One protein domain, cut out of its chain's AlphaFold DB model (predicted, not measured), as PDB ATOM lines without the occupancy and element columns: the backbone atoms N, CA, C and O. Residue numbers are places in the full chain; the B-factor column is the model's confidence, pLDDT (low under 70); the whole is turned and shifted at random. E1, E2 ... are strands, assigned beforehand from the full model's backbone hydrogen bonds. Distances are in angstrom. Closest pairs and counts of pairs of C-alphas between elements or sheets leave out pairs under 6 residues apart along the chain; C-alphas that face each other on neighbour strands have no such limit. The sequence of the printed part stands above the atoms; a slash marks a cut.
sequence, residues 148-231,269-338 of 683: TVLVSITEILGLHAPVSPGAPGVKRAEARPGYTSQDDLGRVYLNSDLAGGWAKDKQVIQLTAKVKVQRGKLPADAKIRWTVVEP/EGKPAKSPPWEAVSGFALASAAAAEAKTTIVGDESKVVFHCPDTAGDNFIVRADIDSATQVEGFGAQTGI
ATOM      1  N   THR A 148     226.720 171.141 214.268       89.12
ATOM      2  CA  THR A 148     227.051 169.736 214.002       89.12
ATOM      3  C   THR A 148     226.776 169.425 212.540       89.12
ATOM      4  O   THR A 148     225.659 169.640 212.055       89.12
ATOM      5  N   VAL A 149     227.783 168.907 211.843       91.44
ATOM      6  CA  VAL A 149     227.746 168.653 210.400       91.44
ATOM      7  C   VAL A 149     228.169 167.216 210.117       91.44
ATOM      8  O   VAL A 149     229.216 166.774 210.587       91.44
ATOM      9  N   LEU A 150     227.368 166.498 209.326       92.69
ATOM     10  CA  LEU A 150     227.771 165.230 208.719       92.69
ATOM     11  C   LEU A 150     228.218 165.464 207.288       92.69
ATOM     12  O   LEU A 150     227.541 166.156 206.523       92.69
ATOM     13  N   VAL A 151     229.312 164.814 206.929       94.62
ATOM     14  CA  VAL A 151     229.786 164.677 205.562       94.62
ATOM     15  C   VAL A 151     229.566 163.229 205.142       94.62
ATOM     16  O   VAL A 151     229.857 162.308 205.897       94.62
ATOM     17  N   SER A 152     229.046 163.009 203.939       94.38
ATOM     18  CA  SER A 152     228.975 161.676 203.338       94.38
ATOM     19  C   SER A 152     229.504 161.712 201.916       94.38
ATOM     20  O   SER A 152     229.086 162.566 201.136       94.38
ATOM     21  N   ILE A 153     230.362 160.764 201.546       95.56
ATOM     22  CA  ILE A 153     230.725 160.548 200.142       95.56
ATOM     23  C   ILE A 153     229.568 159.788 199.490       95.56
ATOM     24  O   ILE A 153     229.188 158.715 199.953       95.56
ATOM     25  N   THR A 154     228.965 160.385 198.467       94.56
ATOM     26  CA  THR A 154     227.715 159.888 197.857       94.56
ATOM     27  C   THR A 154     227.910 159.348 196.451       94.56
ATOM     28  O   THR A 154     227.090 158.566 195.984       94.56
ATOM     29  N   GLU A 155     228.997 159.729 195.787       94.81
ATOM     30  CA  GLU A 155     229.325 159.284 194.441       94.81
ATOM     31  C   GLU A 155     230.833 159.382 194.217       94.81
ATOM     32  O   GLU A 155     231.481 160.321 194.693       94.81
ATOM     33  N   ILE A 156     231.367 158.405 193.483       97.00
ATOM     34  CA  ILE A 156     232.746 158.391 193.004       97.00
ATOM     35  C   ILE A 156     232.725 157.995 191.526       97.00
ATOM     36  O   ILE A 156     232.597 156.817 191.194       97.00
ATOM     37  N   LEU A 157     232.813 158.971 190.621       96.31
ATOM     38  CA  LEU A 157     232.937 158.681 189.188       96.31
ATOM     39  C   LEU A 157     234.333 158.123 188.895       96.31
ATOM     40  O   LEU A 157     235.301 158.533 189.531       96.31
ATOM     41  N   GLY A 158     234.431 157.202 187.936       94.94
ATOM     42  CA  GLY A 158     235.662 156.462 187.628       94.94
ATOM     43  C   GLY A 158     235.905 155.227 188.512       94.94
ATOM     44  O   GLY A 158     236.724 154.382 188.153       94.94
ATOM     45  N   LEU A 159     235.167 155.059 189.617       96.12
ATOM     46  CA  LEU A 159     235.261 153.883 190.487       96.12
ATOM     47  C   LEU A 159     234.347 152.746 190.015       96.12
ATOM     48  O   LEU A 159     233.167 152.952 189.719       96.12
ATOM     49  N   HIS A 160     234.881 151.527 190.010       95.25
ATOM     50  CA  HIS A 160     234.171 150.328 189.582       95.25
ATOM     51  C   HIS A 160     234.076 149.316 190.726       95.25
ATOM     52  O   HIS A 160     235.079 148.974 191.354       95.25
ATOM     53  N   ALA A 161     232.862 148.834 190.988       93.31
ATOM     54  CA  ALA A 161     232.611 147.763 191.940       93.31
ATOM     55  C   ALA A 161     232.930 146.421 191.279       93.31
ATOM     56  O   ALA A 161     232.420 146.173 190.181       93.31
ATOM     57  N   PRO A 162     233.722 145.545 191.915       89.94
ATOM     58  CA  PRO A 162     233.828 144.165 191.478       89.94
ATOM     59  C   PRO A 162     232.455 143.508 191.441       89.94
ATOM     60  O   PRO A 162     231.605 143.734 192.305       89.94
ATOM     61  N   VAL A 163     232.260 142.665 190.442       85.75
ATOM     62  CA  VAL A 163     231.119 141.762 190.354       85.75
ATOM     63  C   VAL A 163     231.641 140.332 190.325       85.75
ATOM     64  O   VAL A 163     232.831 140.101 190.104       85.75
ATOM     65  N   SER A 164     230.767 139.363 190.592       71.12
ATOM     66  CA  SER A 164     231.166 137.956 190.610       71.12
ATOM     67  C   SER A 164     231.881 137.566 189.307       71.12
ATOM     68  O   SER A 164     231.424 137.966 188.231       71.12
ATOM     69  N   PRO A 165     232.965 136.768 189.373       66.00
ATOM     70  CA  PRO A 165     233.597 136.202 188.186       66.00
ATOM     71  C   PRO A 165     232.550 135.519 187.300       66.00
ATOM     72  O   PRO A 165     231.697 134.785 187.803       66.00
ATOM     73  N   GLY A 166     232.594 135.774 185.991       61.84
ATOM     74  CA  GLY A 166     231.580 135.302 185.051       61.84
ATOM     75  C   GLY A 166     232.160 134.725 183.762       61.84
ATOM     76  O   GLY A 166     233.351 134.860 183.477       61.84
ATOM     77  N   ALA A 167     231.280 134.081 182.992       75.31
ATOM     78  CA  ALA A 167     231.549 133.581 181.644       75.31
ATOM     79  C   ALA A 167     231.982 134.715 180.679       75.31
ATOM     80  O   ALA A 167     231.767 135.891 180.988       75.31
ATOM     81  N   PRO A 168     232.549 134.406 179.496       76.81
ATOM     82  CA  PRO A 168     232.888 135.424 178.501       76.81
ATOM     83  C   PRO A 168     231.695 136.331 178.164       76.81
ATOM     84  O   PRO A 168     230.558 135.871 178.056       76.81
ATOM     85  N   GLY A 169     231.957 137.628 178.013       71.50
ATOM     86  CA  GLY A 169     230.949 138.678 177.844       71.50
ATOM     87  C   GLY A 169     230.376 139.234 179.152       71.50
ATOM     88  O   GLY A 169     229.674 140.245 179.120       71.50
ATOM     89  N   VAL A 170     230.685 138.633 180.306       75.75
ATOM     90  CA  VAL A 170     230.316 139.168 181.623       75.75
ATOM     91  C   VAL A 170     231.433 140.076 182.133       75.75
ATOM     92  O   VAL A 170     232.596 139.679 182.217       75.75
ATOM     93  N   LYS A 171     231.078 141.314 182.486       79.69
ATOM     94  CA  LYS A 171     232.011 142.258 183.116       79.69
ATOM     95  C   LYS A 171     232.458 141.714 184.470       79.69
ATOM     96  O   LYS A 171     231.651 141.122 185.172       79.69
ATOM     97  N   ARG A 172     233.708 141.972 184.864       84.88
ATOM     98  CA  ARG A 172     234.238 141.613 186.200       84.88
ATOM     99  C   ARG A 172     234.210 142.752 187.210       84.88
ATOM    100  O   ARG A 172     234.334 142.525 188.409       84.88
ATOM    101  N   ALA A 173     234.018 143.971 186.728       90.50
ATOM    102  CA  ALA A 173     233.672 145.117 187.549       90.50
ATOM    103  C   ALA A 173     232.934 146.161 186.705       90.50
ATOM    104  O   ALA A 173     233.114 146.249 185.482       90.50
ATOM    105  N   GLU A 174     232.094 146.955 187.356       89.44
ATOM    106  CA  GLU A 174     231.260 147.957 186.701       89.44
ATOM    107  C   GLU A 174     231.079 149.218 187.545       89.44
ATOM    108  O   GLU A 174     231.122 149.186 188.775       89.44
ATOM    109  N   ALA A 175     230.877 150.349 186.867       90.44
ATOM    110  CA  ALA A 175     230.512 151.590 187.528       90.44
ATOM    111  C   ALA A 175     229.116 151.434 188.148       90.44
ATOM    112  O   ALA A 175     228.147 151.133 187.449       90.44
ATOM    113  N   ARG A 176     229.017 151.649 189.463       89.94
ATOM    114  CA  ARG A 176     227.768 151.523 190.221       89.94
ATOM    115  C   ARG A 176     227.481 152.830 190.965       89.94
ATOM    116  O   ARG A 176     228.274 153.193 191.837       89.94
ATOM    117  N   PRO A 177     226.357 153.517 190.684       88.69
ATOM    118  CA  PRO A 177     225.972 154.714 191.426       88.69
ATOM    119  C   PRO A 177     225.954 154.465 192.939       88.69
ATOM    120  O   PRO A 177     225.432 153.450 193.401       88.69
ATOM    121  N   GLY A 178     226.538 155.381 193.712       88.75
ATOM    122  CA  GLY A 178     226.601 155.283 195.175       88.75
ATOM    123  C   GLY A 178     227.650 154.320 195.742       88.75
ATOM    124  O   GLY A 178     227.761 154.205 196.961       88.75
ATOM    125  N   TYR A 179     228.429 153.627 194.908       93.38
ATOM    126  CA  TYR A 179     229.526 152.794 195.395       93.38
ATOM    127  C   TYR A 179     230.720 153.641 195.857       93.38
ATOM    128  O   TYR A 179     231.143 154.558 195.160       93.38
ATOM    129  N   THR A 180     231.271 153.312 197.030       92.12
ATOM    130  CA  THR A 180     232.376 154.056 197.666       92.12
ATOM    131  C   THR A 180     233.516 153.159 198.159       92.12
ATOM    132  O   THR A 180     234.331 153.579 198.980       92.12
ATOM    133  N   SER A 181     233.564 151.915 197.671       93.19
ATOM    134  CA  SER A 181     234.565 150.913 198.050       93.19
ATOM    135  C   SER A 181     234.588 150.524 199.531       93.19
ATOM    136  O   SER A 181     235.636 150.184 200.049       93.19
ATOM    137  N   GLN A 182     233.465 150.563 200.259       87.25
ATOM    138  CA  GLN A 182     233.449 150.155 201.685       87.25
ATOM    139  C   GLN A 182     233.794 148.672 201.918       87.25
ATOM    140  O   GLN A 182     233.993 148.263 203.055       87.25
ATOM    141  N   ASP A 183     233.806 147.872 200.853       87.56
ATOM    142  CA  ASP A 183     234.275 146.488 200.835       87.56
ATOM    143  C   ASP A 183     235.791 146.369 200.601       87.56
ATOM    144  O   ASP A 183     236.304 145.257 200.634       87.56
ATOM    145  N   ASP A 184     236.498 147.487 200.388       90.88
ATOM    146  CA  ASP A 184     237.936 147.577 200.109       90.88
ATOM    147  C   ASP A 184     238.379 146.898 198.797       90.88
ATOM    148  O   ASP A 184     239.547 146.548 198.638       90.88
ATOM    149  N   LEU A 185     237.461 146.713 197.837       91.44
ATOM    150  CA  LEU A 185     237.742 146.012 196.572       91.44
ATOM    151  C   LEU A 185     237.591 146.885 195.315       91.44
ATOM    152  O   LEU A 185     237.657 146.388 194.188       91.44
ATOM    153  N   GLY A 186     237.350 148.179 195.483       94.88
ATOM    154  CA  GLY A 186     237.056 149.104 194.399       94.88
ATOM    155  C   GLY A 186     238.211 149.247 193.415       94.88
ATOM    156  O   GLY A 186     239.373 149.376 193.796       94.88
ATOM    157  N   ARG A 187     237.876 149.251 192.121       95.94
ATOM    158  CA  ARG A 187     238.849 149.308 191.026       95.94
ATOM    159  C   ARG A 187     238.814 150.664 190.337       95.94
ATOM    160  O   ARG A 187     237.748 151.132 189.929       95.94
ATOM    161  N   VAL A 188     239.986 151.260 190.163       96.88
ATOM    162  CA  VAL A 188     240.219 152.413 189.288       96.88
ATOM    163  C   VAL A 188     241.142 151.954 188.169       96.88
ATOM    164  O   VAL A 188     242.118 151.256 188.426       96.88
ATOM    165  N   TYR A 189     240.832 152.298 186.923       96.56
ATOM    166  CA  TYR A 189     241.602 151.799 185.788       96.56
ATOM    167  C   TYR A 189     242.652 152.793 185.314       96.56
ATOM    168  O   TYR A 189     242.381 153.988 185.186       96.56
ATOM    169  N   LEU A 190     243.834 152.265 185.012       96.44
ATOM    170  CA  LEU A 190     244.899 152.997 184.341       96.44
ATOM    171  C   LEU A 190     244.456 153.405 182.938       96.44
ATOM    172  O   LEU A 190     243.769 152.643 182.252       96.44
ATOM    173  N   ASN A 191     244.872 154.598 182.510       93.69
ATOM    174  CA  ASN A 191     244.503 155.164 181.214       93.69
ATOM    175  C   ASN A 191     242.983 155.158 180.955       93.69
ATOM    176  O   ASN A 191     242.547 154.884 179.839       93.69
ATOM    177  N   SER A 192     242.167 155.413 181.978       93.25
ATOM    178  CA  SER A 192     240.719 155.567 181.883       93.25
ATOM    179  C   SER A 192     240.247 156.935 182.382       93.25
ATOM    180  O   SER A 192     240.526 157.361 183.505       93.25
ATOM    181  N   ASP A 193     239.418 157.601 181.582       92.06
ATOM    182  CA  ASP A 193     238.696 158.791 182.020       92.06
ATOM    183  C   ASP A 193     237.509 158.468 182.951       92.06
ATOM    184  O   ASP A 193     237.192 157.307 183.222       92.06
ATOM    185  N   LEU A 194     236.830 159.517 183.437       93.12
ATOM    186  CA  LEU A 194     235.678 159.401 184.342       93.12
ATOM    187  C   LEU A 194     234.492 158.629 183.739       93.12
ATOM    188  O   LEU A 194     233.659 158.125 184.490       93.12
ATOM    189  N   ALA A 195     234.397 158.556 182.407       87.94
ATOM    190  CA  ALA A 195     233.361 157.806 181.704       87.94
ATOM    191  C   ALA A 195     233.752 156.333 181.476       87.94
ATOM    192  O   ALA A 195     232.945 155.560 180.958       87.94
ATOM    193  N   GLY A 196     234.967 155.929 181.863       84.88
ATOM    194  CA  GLY A 196     235.497 154.591 181.610       84.88
ATOM    195  C   GLY A 196     236.120 154.427 180.219       84.88
ATOM    196  O   GLY A 196     236.424 153.303 179.817       84.88
ATOM    197  N   GLY A 197     236.247 155.515 179.452       88.00
ATOM    198  CA  GLY A 197     236.868 155.515 178.132       88.00
ATOM    199  C   GLY A 197     238.386 155.547 178.244       88.00
ATOM    200  O   GLY A 197     238.929 156.221 179.118       88.00
ATOM    201  N   TRP A 198     239.078 154.836 177.350       90.88
ATOM    202  CA  TRP A 198     240.537 154.860 177.356       90.88
ATOM    203  C   TRP A 198     241.061 156.250 176.991       90.88
ATOM    204  O   TRP A 198     240.628 156.852 176.006       90.88
ATOM    205  N   ALA A 199     242.025 156.734 177.759       90.31
ATOM    206  CA  ALA A 199     242.763 157.951 177.484       90.31
ATOM    207  C   ALA A 199     244.155 157.840 178.103       90.31
ATOM    208  O   ALA A 199     244.284 157.617 179.305       90.31
ATOM    209  N   LYS A 200     245.187 158.016 177.273       90.00
ATOM    210  CA  LYS A 200     246.583 157.971 177.714       90.00
ATOM    211  C   LYS A 200     246.829 158.904 178.908       90.00
ATOM    212  O   LYS A 200     246.395 160.057 178.874       90.00
ATOM    213  N   ASP A 201     247.550 158.403 179.910       88.50
ATOM    214  CA  ASP A 201     247.995 159.106 181.121       88.50
ATOM    215  C   ASP A 201     246.840 159.772 181.891       88.50
ATOM    216  O   ASP A 201     247.007 160.788 182.573       88.50
ATOM    217  N   LYS A 202     245.627 159.235 181.741       91.00
ATOM    218  CA  LYS A 202     244.422 159.735 182.392       91.00
ATOM    219  C   LYS A 202     243.877 158.629 183.274       91.00
ATOM    220  O   LYS A 202     243.250 157.716 182.773       91.00
ATOM    221  N   GLN A 203     244.092 158.724 184.579       94.69
ATOM    222  CA  GLN A 203     243.488 157.848 185.580       94.69
ATOM    223  C   GLN A 203     242.998 158.738 186.714       94.69
ATOM    224  O   GLN A 203     243.772 159.300 187.486       94.69
ATOM    225  N   VAL A 204     241.694 158.979 186.726       96.31
ATOM    226  CA  VAL A 204     241.080 159.995 187.580       96.31
ATOM    227  C   VAL A 204     239.808 159.462 188.208       96.31
ATOM    228  O   VAL A 204     239.073 158.690 187.593       96.31
ATOM    229  N   ILE A 205     239.515 159.950 189.407       97.62
ATOM    230  CA  ILE A 205     238.200 159.815 190.026       97.62
ATOM    231  C   ILE A 205     237.629 161.193 190.338       97.62
ATOM    232  O   ILE A 205     238.371 162.129 190.635       97.62
ATOM    233  N   GLN A 206     236.304 161.323 190.301       98.00
ATOM    234  CA  GLN A 206     235.615 162.508 190.810       98.00
ATOM    235  C   GLN A 206     234.831 162.125 192.054       98.00
ATOM    236  O   GLN A 206     233.950 161.271 191.988       98.00
ATOM    237  N   LEU A 207     235.122 162.784 193.167       98.31
ATOM    238  CA  LEU A 207     234.473 162.546 194.449       98.31
ATOM    239  C   LEU A 207     233.382 163.590 194.675       98.31
ATOM    240  O   LEU A 207     233.631 164.788 194.518       98.31
ATOM    241  N   THR A 208     232.203 163.140 195.099       98.12
ATOM    242  CA  THR A 208     231.102 164.008 195.531       98.12
ATOM    243  C   THR A 208     230.813 163.786 197.013       98.12
ATOM    244  O   THR A 208     230.353 162.715 197.425       98.12
ATOM    245  N   ALA A 209     231.036 164.824 197.818       97.81
ATOM    246  CA  ALA A 209     230.649 164.874 199.220       97.81
ATOM    247  C   ALA A 209     229.351 165.664 199.385       97.81
ATOM    248  O   ALA A 209     229.195 166.752 198.830       97.81
ATOM    249  N   LYS A 210     228.449 165.131 200.205       97.19
ATOM    250  CA  LYS A 210     227.232 165.796 200.654       97.19
ATOM    251  C   LYS A 210     227.385 166.246 202.100       97.19
ATOM    252  O   LYS A 210     227.879 165.490 202.933       97.19
ATOM    253  N   VAL A 211     226.938 167.461 202.391       96.38
ATOM    254  CA  VAL A 211     227.069 168.139 203.679       96.38
ATOM    255  C   VAL A 211     225.688 168.323 204.286       96.38
ATOM    256  O   VAL A 211     224.860 169.073 203.778       96.38
ATOM    257  N   LYS A 212     225.432 167.658 205.410       93.81
ATOM    258  CA  LYS A 212     224.174 167.770 206.146       93.81
ATOM    259  C   LYS A 212     224.403 168.439 207.493       93.81
ATOM    260  O   LYS A 212     225.049 167.878 208.375       93.81
ATOM    261  N   VAL A 213     223.798 169.606 207.684       90.88
ATOM    262  CA  VAL A 213     223.727 170.254 208.999       90.88
ATOM    263  C   VAL A 213     222.703 169.509 209.856       90.88
ATOM    264  O   VAL A 213     221.522 169.478 209.517       90.88
ATOM    265  N   GLN A 214     223.137 168.905 210.964       87.25
ATOM    266  CA  GLN A 214     222.219 168.304 211.942       87.25
ATOM    267  C   GLN A 214     221.748 169.308 212.979       87.25
ATOM    268  O   GLN A 214     220.602 169.250 213.412       87.25
ATOM    269  N   ARG A 215     222.639 170.208 213.406       85.25
ATOM    270  CA  ARG A 215     222.364 171.245 214.404       85.25
ATOM    271  C   ARG A 215     223.061 172.540 214.021       85.25
ATOM    272  O   ARG A 215     224.177 172.514 213.510       85.25
ATOM    273  N   GLY A 216     222.409 173.662 214.310       85.44
ATOM    274  CA  GLY A 216     222.956 174.989 214.048       85.44
ATOM    275  C   GLY A 216     222.932 175.358 212.564       85.44
ATOM    276  O   GLY A 216     221.929 175.144 211.883       85.44
ATOM    277  N   LYS A 217     224.015 175.967 212.078       88.69
ATOM    278  CA  LYS A 217     224.185 176.415 210.689       88.69
ATOM    279  C   LYS A 217     225.579 176.055 210.187       88.69
ATOM    280  O   LYS A 217     226.529 176.025 210.963       88.69
ATOM    281  N   LEU A 218     225.706 175.838 208.882       91.44
ATOM    282  CA  LEU A 218     227.011 175.716 208.243       91.44
ATOM    283  C   LEU A 218     227.710 177.092 208.252       91.44
ATOM    284  O   LEU A 218     227.101 178.062 207.787       91.44
ATOM    285  N   PRO A 219     228.939 177.220 208.784       91.81
ATOM    286  CA  PRO A 219     229.684 178.474 208.714       91.81
ATOM    287  C   PRO A 219     229.955 178.907 207.269       91.81
ATOM    288  O   PRO A 219     230.159 178.069 206.394       91.81
ATOM    289  N   ALA A 220     229.985 180.217 207.015       91.44
ATOM    290  CA  ALA A 220     230.192 180.756 205.665       91.44
ATOM    291  C   ALA A 220     231.598 180.457 205.110       91.44
ATOM    292  O   ALA A 220     231.795 180.371 203.897       91.44
ATOM    293  N   ASP A 221     232.574 180.291 206.000       93.19
ATOM    294  CA  ASP A 221     233.952 179.937 205.682       93.19
ATOM    295  C   ASP A 221     234.165 178.430 205.485       93.19
ATOM    296  O   ASP A 221     235.230 178.040 205.010       93.19
ATOM    297  N   ALA A 222     233.164 177.593 205.781       96.19
ATOM    298  CA  ALA A 222     233.308 176.145 205.747       96.19
ATOM    299  C   ALA A 222     233.656 175.608 204.346       96.19
ATOM    300  O   ALA A 222     233.118 176.045 203.320       96.19
ATOM    301  N   LYS A 223     234.558 174.626 204.322       97.56
ATOM    302  CA  LYS A 223     235.051 173.899 203.145       97.56
ATOM    303  C   LYS A 223     235.040 172.401 203.423       97.56
ATOM    304  O   LYS A 223     235.022 171.985 204.579       97.56
ATOM    305  N   ILE A 224     235.100 171.596 202.366       98.50
ATOM    306  CA  ILE A 224     235.489 170.191 202.512       98.50
ATOM    307  C   ILE A 224     236.998 170.090 202.347       98.50
ATOM    308  O   ILE A 224     237.540 170.543 201.338       98.50
ATOM    309  N   ARG A 225     237.660 169.506 203.346       98.50
ATOM    310  CA  ARG A 225     239.045 169.055 203.264       98.50
ATOM    311  C   ARG A 225     239.046 167.610 202.786       98.50
ATOM    312  O   ARG A 225     238.509 166.729 203.455       98.50
ATOM    313  N   TRP A 226     239.667 167.399 201.641       98.56
ATOM    314  CA  TRP A 226     239.958 166.095 201.078       98.56
ATOM    315  C   TRP A 226     241.367 165.699 201.474       98.56
ATOM    316  O   TRP A 226     242.291 166.498 201.325       98.56
ATOM    317  N   THR A 227     241.542 164.479 201.961       98.19
ATOM    318  CA  THR A 227     242.859 163.938 202.302       98.19
ATOM    319  C   THR A 227     242.995 162.558 201.693       98.19
ATOM    320  O   THR A 227     242.088 161.739 201.832       98.19
ATOM    321  N   VAL A 228     244.114 162.300 201.025       96.81
ATOM    322  CA  VAL A 228     244.455 160.960 200.547       96.81
ATOM    323  C   VAL A 228     245.366 160.275 201.560       96.81
ATOM    324  O   VAL A 228     246.275 160.888 202.120       96.81
ATOM    325  N   VAL A 229     245.078 159.008 201.830       93.31
ATOM    326  CA  VAL A 229     245.897 158.114 202.644       93.31
ATOM    327  C   VAL A 229     246.315 156.961 201.748       93.31
ATOM    328  O   VAL A 229     245.463 156.383 201.079       93.31
ATOM    329  N   GLU A 230     247.598 156.634 201.758       92.50
ATOM    330  CA  GLU A 230     248.160 155.445 201.115       92.50
ATOM    331  C   GLU A 230     248.186 154.340 202.181       92.50
ATOM    332  O   GLU A 230     248.948 154.470 203.148       92.50
ATOM    333  N   PRO A 231     247.279 153.344 202.131       90.75
ATOM    334  CA  PRO A 231     247.356 152.198 203.021       90.75
ATOM    335  C   PRO A 231     248.541 151.290 202.640       90.75
ATOM    336  O   PRO A 231     249.514 151.737 202.048       90.75
ATOM    337  N   GLU A 269     254.106 152.911 194.197       93.06
ATOM    338  CA  GLU A 269     255.297 153.121 193.373       93.06
ATOM    339  C   GLU A 269     255.054 154.108 192.227       93.06
ATOM    340  O   GLU A 269     255.997 154.754 191.750       93.06
ATOM    341  N   GLY A 270     253.798 154.224 191.794       93.50
ATOM    342  CA  GLY A 270     253.364 155.098 190.722       93.50
ATOM    343  C   GLY A 270     253.266 156.561 191.134       93.50
ATOM    344  O   GLY A 270     253.420 156.958 192.293       93.50
ATOM    345  N   LYS A 271     253.020 157.411 190.139       93.62
ATOM    346  CA  LYS A 271     252.873 158.854 190.313       93.62
ATOM    347  C   LYS A 271     251.584 159.350 189.676       93.62
ATOM    348  O   LYS A 271     251.189 158.875 188.616       93.62
ATOM    349  N   PRO A 272     250.924 160.338 190.292       93.12
ATOM    350  CA  PRO A 272     249.785 160.974 189.664       93.12
ATOM    351  C   PRO A 272     250.223 161.766 188.431       93.12
ATOM    352  O   PRO A 272     251.284 162.397 188.425       93.12
ATOM    353  N   ALA A 273     249.361 161.817 187.413       89.94
ATOM    354  CA  ALA A 273     249.614 162.584 186.188       89.94
ATOM    355  C   ALA A 273     249.735 164.107 186.431       89.94
ATOM    356  O   ALA A 273     250.205 164.852 185.567       89.94
ATOM    357  N   LYS A 274     249.314 164.590 187.609       92.38
ATOM    358  CA  LYS A 274     249.398 165.991 188.040       92.38
ATOM    359  C   LYS A 274     250.014 166.124 189.431       92.38
ATOM    360  O   LYS A 274     249.830 165.269 190.291       92.38
ATOM    361  N   SER A 275     250.690 167.250 189.669       93.12
ATOM    362  CA  SER A 275     251.221 167.626 190.983       93.12
ATOM    363  C   SER A 275     250.934 169.107 191.279       93.12
ATOM    364  O   SER A 275     251.431 169.964 190.544       93.12
ATOM    365  N   PRO A 276     250.156 169.441 192.330       95.75
ATOM    366  CA  PRO A 276     249.347 168.550 193.176       95.75
ATOM    367  C   PRO A 276     248.307 167.716 192.395       95.75
ATOM    368  O   PRO A 276     247.857 168.160 191.338       95.75
ATOM    369  N   PRO A 277     247.878 166.545 192.904       97.19
ATOM    370  CA  PRO A 277     246.996 165.620 192.182       97.19
ATOM    371  C   PRO A 277     245.508 166.009 192.222       97.19
ATOM    372  O   PRO A 277     244.643 165.171 191.988       97.19
ATOM    373  N   TRP A 278     245.176 167.262 192.529       98.19
ATOM    374  CA  TRP A 278     243.797 167.703 192.745       98.19
ATOM    375  C   TRP A 278     243.367 168.704 191.684       98.19
ATOM    376  O   TRP A 278     244.105 169.628 191.342       98.19
ATOM    377  N   GLU A 279     242.142 168.553 191.198       97.56
ATOM    378  CA  GLU A 279     241.557 169.416 190.181       97.56
ATOM    379  C   GLU A 279     240.137 169.847 190.563       97.56
ATOM    380  O   GLU A 279     239.352 169.085 191.133       97.56
ATOM    381  N   ALA A 280     239.825 171.112 190.275       97.62
ATOM    382  CA  ALA A 280     238.519 171.695 190.542       97.62
ATOM    383  C   ALA A 280     237.469 171.134 189.575       97.62
ATOM    384  O   ALA A 280     237.719 170.995 188.379       97.62
ATOM    385  N   VAL A 281     236.265 170.884 190.085       97.81
ATOM    386  CA  VAL A 281     235.092 170.584 189.254       97.81
ATOM    387  C   VAL A 281     234.393 171.901 188.927       97.81
ATOM    388  O   VAL A 281     234.358 172.805 189.759       97.81
ATOM    389  N   SER A 282     233.821 172.034 187.728       96.12
ATOM    390  CA  SER A 282     233.065 173.239 187.351       96.12
ATOM    391  C   SER A 282     232.010 173.586 188.413       96.12
ATOM    392  O   SER A 282     231.204 172.738 188.794       96.12
ATOM    393  N   GLY A 283     232.048 174.821 188.923       95.62
ATOM    394  CA  GLY A 283     231.193 175.289 190.021       95.62
ATOM    395  C   GLY A 283     231.711 175.001 191.439       95.62
ATOM    396  O   GLY A 283     231.194 175.587 192.383       95.62
ATOM    397  N   PHE A 284     232.752 174.184 191.611       97.44
ATOM    398  CA  PHE A 284     233.351 173.827 192.904       97.44
ATOM    399  C   PHE A 284     234.841 174.192 192.915       97.44
ATOM    400  O   PHE A 284     235.703 173.417 192.503       97.44
ATOM    401  N   ALA A 285     235.157 175.404 193.375       97.00
ATOM    402  CA  ALA A 285     236.521 175.920 193.352       97.00
ATOM    403  C   ALA A 285     237.423 175.231 194.391       97.00
ATOM    404  O   ALA A 285     237.017 175.007 195.537       97.00
ATOM    405  N   LEU A 286     238.675 174.974 194.002       97.06
ATOM    406  CA  LEU A 286     239.752 174.628 194.928       97.06
ATOM    407  C   LEU A 286     240.197 175.887 195.682       97.06
ATOM    408  O   LEU A 286     240.639 176.859 195.076       97.06
ATOM    409  N   ALA A 287     240.090 175.860 197.006       95.81
ATOM    410  CA  ALA A 287     240.639 176.883 197.893       95.81
ATOM    411  C   ALA A 287     242.139 176.661 198.153       95.81
ATOM    412  O   ALA A 287     242.889 177.621 198.309       95.81
ATOM    413  N   SER A 288     242.579 175.401 198.188       97.00
ATOM    414  CA  SER A 288     243.988 175.011 198.272       97.00
ATOM    415  C   SER A 288     244.178 173.590 197.742       97.00
ATOM    416  O   SER A 288     243.245 172.786 197.781       97.00
ATOM    417  N   ALA A 289     245.387 173.270 197.284       97.25
ATOM    418  CA  ALA A 289     245.780 171.923 196.885       97.25
ATOM    419  C   ALA A 289     247.262 171.684 197.205       97.25
ATOM    420  O   ALA A 289     248.110 172.534 196.938       97.25
ATOM    421  N   ALA A 290     247.557 170.519 197.765       97.12
ATOM    422  CA  ALA A 290     248.878 169.992 198.081       97.12
ATOM    423  C   ALA A 290     248.916 168.497 197.722       97.12
ATOM    424  O   ALA A 290     247.901 167.926 197.332       97.12
ATOM    425  N   ALA A 291     250.074 167.843 197.836       94.94
ATOM    426  CA  ALA A 291     250.214 166.441 197.428       94.94
ATOM    427  C   ALA A 291     249.185 165.514 198.111       94.94
ATOM    428  O   ALA A 291     248.482 164.779 197.427       94.94
ATOM    429  N   ALA A 292     249.044 165.615 199.437       95.75
ATOM    430  CA  ALA A 292     248.181 164.733 200.227       95.75
ATOM    431  C   ALA A 292     246.791 165.316 200.553       95.75
ATOM    432  O   ALA A 292     245.954 164.617 201.123       95.75
ATOM    433  N   GLU A 293     246.526 166.586 200.228       97.62
ATOM    434  CA  GLU A 293     245.267 167.234 200.603       97.62
ATOM    435  C   GLU A 293     244.800 168.324 199.635       97.62
ATOM    436  O   GLU A 293     245.598 168.988 198.974       97.62
ATOM    437  N   ALA A 294     243.493 168.569 199.618       98.25
ATOM    438  CA  ALA A 294     242.887 169.718 198.959       98.25
ATOM    439  C   ALA A 294     241.695 170.246 199.752       98.25
ATOM    440  O   ALA A 294     241.068 169.522 200.521       98.25
ATOM    441  N   LYS A 295     241.352 171.515 199.541       98.44
ATOM    442  CA  LYS A 295     240.156 172.133 200.118       98.44
ATOM    443  C   LYS A 295     239.261 172.647 199.010       98.44
ATOM    444  O   LYS A 295     239.734 173.377 198.141       98.44
ATOM    445  N   THR A 296     237.974 172.327 199.056       98.19
ATOM    446  CA  THR A 296     236.992 172.778 198.059       98.19
ATOM    447  C   THR A 296     235.845 173.547 198.691       98.19
ATOM    448  O   THR A 296     235.448 173.325 199.837       98.19
ATOM    449  N   THR A 297     235.282 174.477 197.923       96.75
ATOM    450  CA  THR A 297     234.069 175.201 198.316       96.75
ATOM    451  C   THR A 297     232.870 174.264 198.445       96.75
ATOM    452  O   THR A 297     232.721 173.324 197.663       96.75
ATOM    453  N   ILE A 298     231.989 174.562 199.400       97.69
ATOM    454  CA  ILE A 298     230.664 173.944 199.501       97.69
ATOM    455  C   ILE A 298     229.677 174.832 198.739       97.69
ATOM    456  O   ILE A 298     229.635 176.042 198.970       97.69
ATOM    457  N   VAL A 299     228.909 174.246 197.824       96.38
ATOM    458  CA  VAL A 299     227.875 174.929 197.039       96.38
ATOM    459  C   VAL A 299     226.551 174.221 197.283       96.38
ATOM    460  O   VAL A 299     226.415 173.035 197.000       96.38
ATOM    461  N   GLY A 300     225.585 174.947 197.850       94.81
ATOM    462  CA  GLY A 300     224.375 174.328 198.390       94.81
ATOM    463  C   GLY A 300     224.735 173.392 199.545       94.81
ATOM    464  O   GLY A 300     225.243 173.842 200.571       94.81
ATOM    465  N   ASP A 301     224.490 172.099 199.360       95.81
ATOM    466  CA  ASP A 301     224.836 171.022 200.285       95.81
ATOM    467  C   ASP A 301     225.896 170.060 199.715       95.81
ATOM    468  O   ASP A 301     226.083 168.975 200.259       95.81
ATOM    469  N   GLU A 302     226.616 170.438 198.652       97.81
ATOM    470  CA  GLU A 302     227.601 169.574 197.988       97.81
ATOM    471  C   GLU A 302     229.004 170.186 197.921       97.81
ATOM    472  O   GLU A 302     229.197 171.403 197.911       97.81
ATOM    473  N   SER A 303     230.007 169.317 197.805       98.38
ATOM    474  CA  SER A 303     231.358 169.673 197.381       98.38
ATOM    475  C   SER A 303     231.942 168.577 196.495       98.38
ATOM    476  O   SER A 303     231.705 167.393 196.747       98.38
ATOM    477  N   LYS A 304     232.692 168.958 195.457       98.56
ATOM    478  CA  LYS A 304     233.245 168.024 194.466       98.56
ATOM    479  C   LYS A 304     234.708 168.316 194.176       98.56
ATOM    480  O   LYS A 304     235.108 169.479 194.152       98.56
ATOM    481  N   VAL A 305     235.480 167.265 193.917       98.50
ATOM    482  CA  VAL A 305     236.890 167.354 193.516       98.50
ATOM    483  C   VAL A 305     237.244 166.217 192.562       98.50
ATOM    484  O   VAL A 305     236.684 165.126 192.670       98.50
ATOM    485  N   VAL A 306     238.175 166.459 191.642       98.25
ATOM    486  CA  VAL A 306     238.835 165.403 190.867       98.25
ATOM    487  C   VAL A 306     240.181 165.085 191.508       98.25
ATOM    488  O   VAL A 306     240.964 165.994 191.787       98.25
ATOM    489  N   PHE A 307     240.449 163.800 191.723       98.06
ATOM    490  CA  PHE A 307     241.747 163.287 192.148       98.06
ATOM    491  C   PHE A 307     242.406 162.542 190.983       98.06
ATOM    492  O   PHE A 307     241.780 161.691 190.350       98.06
ATOM    493  N   HIS A 308     243.657 162.893 190.695       97.69
ATOM    494  CA  HIS A 308     244.522 162.221 189.729       97.69
ATOM    495  C   HIS A 308     245.233 161.083 190.447       97.69
ATOM    496  O   HIS A 308     246.045 161.324 191.335       97.69
ATOM    497  N   CYS A 309     244.892 159.855 190.079       97.44
ATOM    498  CA  CYS A 309     245.386 158.644 190.716       97.44
ATOM    499  C   CYS A 309     246.818 158.326 190.250       97.44
ATOM    500  O   CYS A 309     247.221 158.775 189.169       97.44
ATOM    501  N   PRO A 310     247.588 157.545 191.028       96.12
ATOM    502  CA  PRO A 310     248.882 157.054 190.573       96.12
ATOM    503  C   PRO A 310     248.750 156.135 189.348       96.12
ATOM    504  O   PRO A 310     247.665 155.649 189.027       96.12
ATOM    505  N   ASP A 311     249.851 155.950 188.626       95.75
ATOM    506  CA  ASP A 311     249.910 155.328 187.297       95.75
ATOM    507  C   ASP A 311     250.434 153.879 187.284       95.75
ATOM    508  O   ASP A 311     250.655 153.319 186.214       95.75
ATOM    509  N   THR A 312     250.605 153.249 188.449       96.19
ATOM    510  CA  THR A 312     251.051 151.851 188.571       96.19
ATOM    511  C   THR A 312     249.913 150.973 189.084       96.19
ATOM    512  O   THR A 312     249.186 151.356 189.997       96.19
ATOM    513  N   ALA A 313     249.711 149.788 188.496       96.69
ATOM    514  CA  ALA A 313     248.674 148.873 188.974       96.69
ATOM    515  C   ALA A 313     249.074 148.263 190.327       96.69
ATOM    516  O   ALA A 313     250.250 148.026 190.586       96.69
ATOM    517  N   GLY A 314     248.101 147.977 191.189       95.06
ATOM    518  CA  GLY A 314     248.348 147.546 192.569       95.06
ATOM    519  C   GLY A 314     248.534 148.695 193.558       95.06
ATOM    520  O   GLY A 314     248.207 148.502 194.728       95.06
ATOM    521  N   ASP A 315     248.918 149.892 193.093       96.00
ATOM    522  CA  ASP A 315     248.867 151.089 193.933       96.00
ATOM    523  C   ASP A 315     247.446 151.266 194.478       96.00
ATOM    524  O   ASP A 315     246.446 151.012 193.791       96.00
ATOM    525  N   ASN A 316     247.341 151.685 195.728       95.12
ATOM    526  CA  ASN A 316     246.086 151.745 196.446       95.12
ATOM    527  C   ASN A 316     245.994 153.002 197.321       95.12
ATOM    528  O   ASN A 316     246.987 153.625 197.697       95.12
ATOM    529  N   PHE A 317     244.770 153.459 197.572       96.00
ATOM    530  CA  PHE A 317     244.540 154.673 198.350       96.00
ATOM    531  C   PHE A 317     243.127 154.741 198.935       96.00
ATOM    532  O   PHE A 317     242.182 154.105 198.465       96.00
ATOM    533  N   ILE A 318     242.984 155.559 199.978       94.94
ATOM    534  CA  ILE A 318     241.720 155.934 200.617       94.94
ATOM    535  C   ILE A 318     241.591 157.449 200.548       94.94
ATOM    536  O   ILE A 318     242.540 158.163 200.867       94.94
ATOM    537  N   VAL A 319     240.405 157.957 200.210       97.25
ATOM    538  CA  VAL A 319     240.119 159.394 200.286       97.25
ATOM    539  C   VAL A 319     239.166 159.681 201.438       97.25
ATOM    540  O   VAL A 319     238.111 159.061 201.568       97.25
ATOM    541  N   ARG A 320     239.538 160.648 202.276       97.00
ATOM    542  CA  ARG A 320     238.735 161.169 203.386       97.00
ATOM    543  C   ARG A 320     238.178 162.541 203.047       97.00
ATOM    544  O   ARG A 320     238.865 163.338 202.415       97.00
ATOM    545  N   ALA A 321     236.957 162.806 203.493       97.62
ATOM    546  CA  ALA A 321     236.264 164.077 203.366       97.62
ATOM    547  C   ALA A 321     235.826 164.558 204.756       97.62
ATOM    548  O   ALA A 321     234.934 163.968 205.372       97.62
ATOM    549  N   ASP A 322     236.432 165.646 205.221       96.75
ATOM    550  CA  ASP A 322     236.133 166.283 206.504       96.75
ATOM    551  C   ASP A 322     235.636 167.715 206.307       96.75
ATOM    552  O   ASP A 322     235.996 168.390 205.342       96.75
ATOM    553  N   ILE A 323     234.852 168.214 207.264       96.50
ATOM    554  CA  ILE A 323     234.535 169.642 207.329       96.50
ATOM    555  C   ILE A 323     235.741 170.421 207.874       96.50
ATOM    556  O   ILE A 323     236.296 170.071 208.915       96.50
ATOM    557  N   ASP A 324     236.132 171.487 207.183       95.88
ATOM    558  CA  ASP A 324     237.189 172.412 207.598       95.88
ATOM    559  C   ASP A 324     236.622 173.830 207.683       95.88
ATOM    560  O   ASP A 324     235.971 174.309 206.755       95.88
ATOM    561  N   SER A 325     236.806 174.480 208.827       93.00
ATOM    562  CA  SER A 325     236.203 175.777 209.143       93.00
ATOM    563  C   SER A 325     236.990 176.436 210.276       93.00
ATOM    564  O   SER A 325     237.362 175.766 211.239       93.00
ATOM    565  N   ALA A 326     237.216 177.749 210.192       89.00
ATOM    566  CA  ALA A 326     237.788 178.528 211.289       89.00
ATOM    567  C   ALA A 326     236.776 178.687 212.433       89.00
ATOM    568  O   ALA A 326     237.144 178.736 213.608       89.00
ATOM    569  N   THR A 327     235.482 178.727 212.103       86.56
ATOM    570  CA  THR A 327     234.411 178.626 213.098       86.56
ATOM    571  C   THR A 327     234.342 177.196 213.636       86.56
ATOM    572  O   THR A 327     234.290 176.253 212.849       86.56
ATOM    573  N   GLN A 328     234.281 177.024 214.961       84.12
ATOM    574  CA  GLN A 328     234.185 175.701 215.586       84.12
ATOM    575  C   GLN A 328     232.921 174.953 215.119       84.12
ATOM    576  O   GLN A 328     231.794 175.419 215.310       84.12
ATOM    577  N   VAL A 329     233.128 173.778 214.521       88.19
ATOM    578  CA  VAL A 329     232.088 172.849 214.063       88.19
ATOM    579  C   VAL A 329     232.439 171.459 214.568       88.19
ATOM    580  O   VAL A 329     233.586 171.027 214.481       88.19
ATOM    581  N   GLU A 330     231.444 170.742 215.069       90.06
ATOM    582  CA  GLU A 330     231.563 169.313 215.307       90.06
ATOM    583  C   GLU A 330     231.298 168.559 213.995       90.06
ATOM    584  O   GLU A 330     230.156 168.421 213.551       90.06
ATOM    585  N   GLY A 331     232.377 168.112 213.352       89.50
ATOM    586  CA  GLY A 331     232.333 167.381 212.088       89.50
ATOM    587  C   GLY A 331     232.325 165.866 212.265       89.50
ATOM    588  O   GLY A 331     233.094 165.321 213.063       89.50
ATOM    589  N   PHE A 332     231.491 165.190 211.487       91.81
ATOM    590  CA  PHE A 332     231.538 163.747 211.261       91.81
ATOM    591  C   PHE A 332     231.897 163.529 209.792       91.81
ATOM    592  O   PHE A 332     231.069 163.778 208.914       91.81
ATOM    593  N   GLY A 333     233.159 163.180 209.544       91.94
ATOM    594  CA  GLY A 333     233.694 162.967 208.205       91.94
ATOM    595  C   GLY A 333     233.214 161.659 207.580       91.94
ATOM    596  O   GLY A 333     232.539 160.845 208.212       91.94
ATOM    597  N   ALA A 334     233.600 161.455 206.329       92.62
ATOM    598  CA  ALA A 334     233.433 160.191 205.629       92.62
ATOM    599  C   ALA A 334     234.731 159.798 204.933       92.62
ATOM    600  O   ALA A 334     235.553 160.646 204.589       92.62
ATOM    601  N   GLN A 335     234.895 158.506 204.682       93.38
ATOM    602  CA  GLN A 335     235.994 157.992 203.882       93.38
ATOM    603  C   GLN A 335     235.485 156.976 202.869       93.38
ATOM    604  O   GLN A 335     234.460 156.325 203.082       93.38
ATOM    605  N   THR A 336     236.217 156.837 201.775       94.12
ATOM    606  CA  THR A 336     236.128 155.645 200.933       94.12
ATOM    607  C   THR A 336     236.669 154.442 201.715       94.12
ATOM    608  O   THR A 336     237.354 154.616 202.728       94.12
ATOM    609  N   GLY A 337     236.412 153.219 201.258       91.00
ATOM    610  CA  GLY A 337     237.368 152.148 201.563       91.00
ATOM    611  C   GLY A 337     238.534 152.172 200.575       91.00
ATOM    612  O   GLY A 337     238.722 153.163 199.854       91.00
ATOM    613  N   ILE A 338     239.342 151.120 200.573       92.31
ATOM    614  CA  ILE A 338     240.531 151.015 199.720       92.31
ATOM    615  C   ILE A 338     240.103 150.965 198.254       92.31
ATOM    616  O   ILE A 338     239.213 150.203 197.882       92.31
TER     617      ILE A 338
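Overview. This is residues 148 to 231 and 269 to 338 of the 683 residues of an uncharacterized protein of Sorangium cellulosum (UniProt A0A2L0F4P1). Two twisted sheets lie face to face as a sandwich, E7, E10, E5, E1 and E12 in one and E8, E9, E6 and E11 in the other, and they come close at both edges, E7 to E8 and E12 to E11. The small hairpin of E2 and E3 reaches out beyond one end of the sandwich, with E4 beside it. The printed part has 154 residues, no named helix and twelve named strands, E1 to E12 along the chain, which hold 71 residues, under half; the class is all strand. In the orders given, the five-strand sheet is mixed and the four-strand sheet all antiparallel. The whole is compact, with a radius of gyration of the C-alphas of 16.0 A, and elongated, spanning 54 by 31 by 28 A.

Arrangement. E1, residues 148 to 157, runs on into E2, residues 160 to 162, at 82 degrees. E2 forms a hairpin with E3, residues 173 to 175, where N 161 and O 174 are 2.8 A apart. E4, residues 186 to 189, pairs with no named strand; the closest C-alphas of E2 and E4, His 160 and Arg 187, are 5.0 A apart. E5, residues 204 to 215, is antiparallel to E1, with N 152 and O 210 at 2.9 A. E6, residues 223 to 229, is antiparallel to E11, residues 316 to 324, with N 225 and O 322 at 2.8 A. E7, residues 278 to 280, is an edge strand antiparallel to E10, residues 302 to 308, with N 279 and O 306 at 2.9 A. E8, residues 286 to 289, and E9, residues 293 to 297, form a hairpin, with N 287 and O 295 at 2.8 A. E9 is antiparallel to E6, with N 226 and O 294 at 2.8 A. E10 is antiparallel to E5, with N 207 and O 305 at 2.9 A. E12, residues 329 to 332, is parallel to E1, with N 151 and O 332 at 2.8 A. Between the sheets, the closest C-alphas of E7 and E8, Ala 280 and Leu 286, are 5.4 A apart, and those of E11 and E12, Ile 323 and Gly 331, 5.7 A.

Along the chain. E1 begins at C-alpha 148 (227.051, 169.736, 214.002) and is 27.8 A long. E5 measures 34.6 A, E11 25.1 A, E10 20.2 A and E6 19.2 A. E12 ends at C-alpha 332 (231.538, 163.747, 211.261).

Size, cuts and confidence. The C-alphas of Pro 168 and Thr 327, the two farthest apart, are 55.4 A apart. Residues 232 to 268 are not printed; C-alphas 231 and 269 are 12.5 A apart across the cut. The link from E4 to E5 is long, 14 residues. Mean pLDDT of the printed part is 92.8, with residues 165 to 166 under 70.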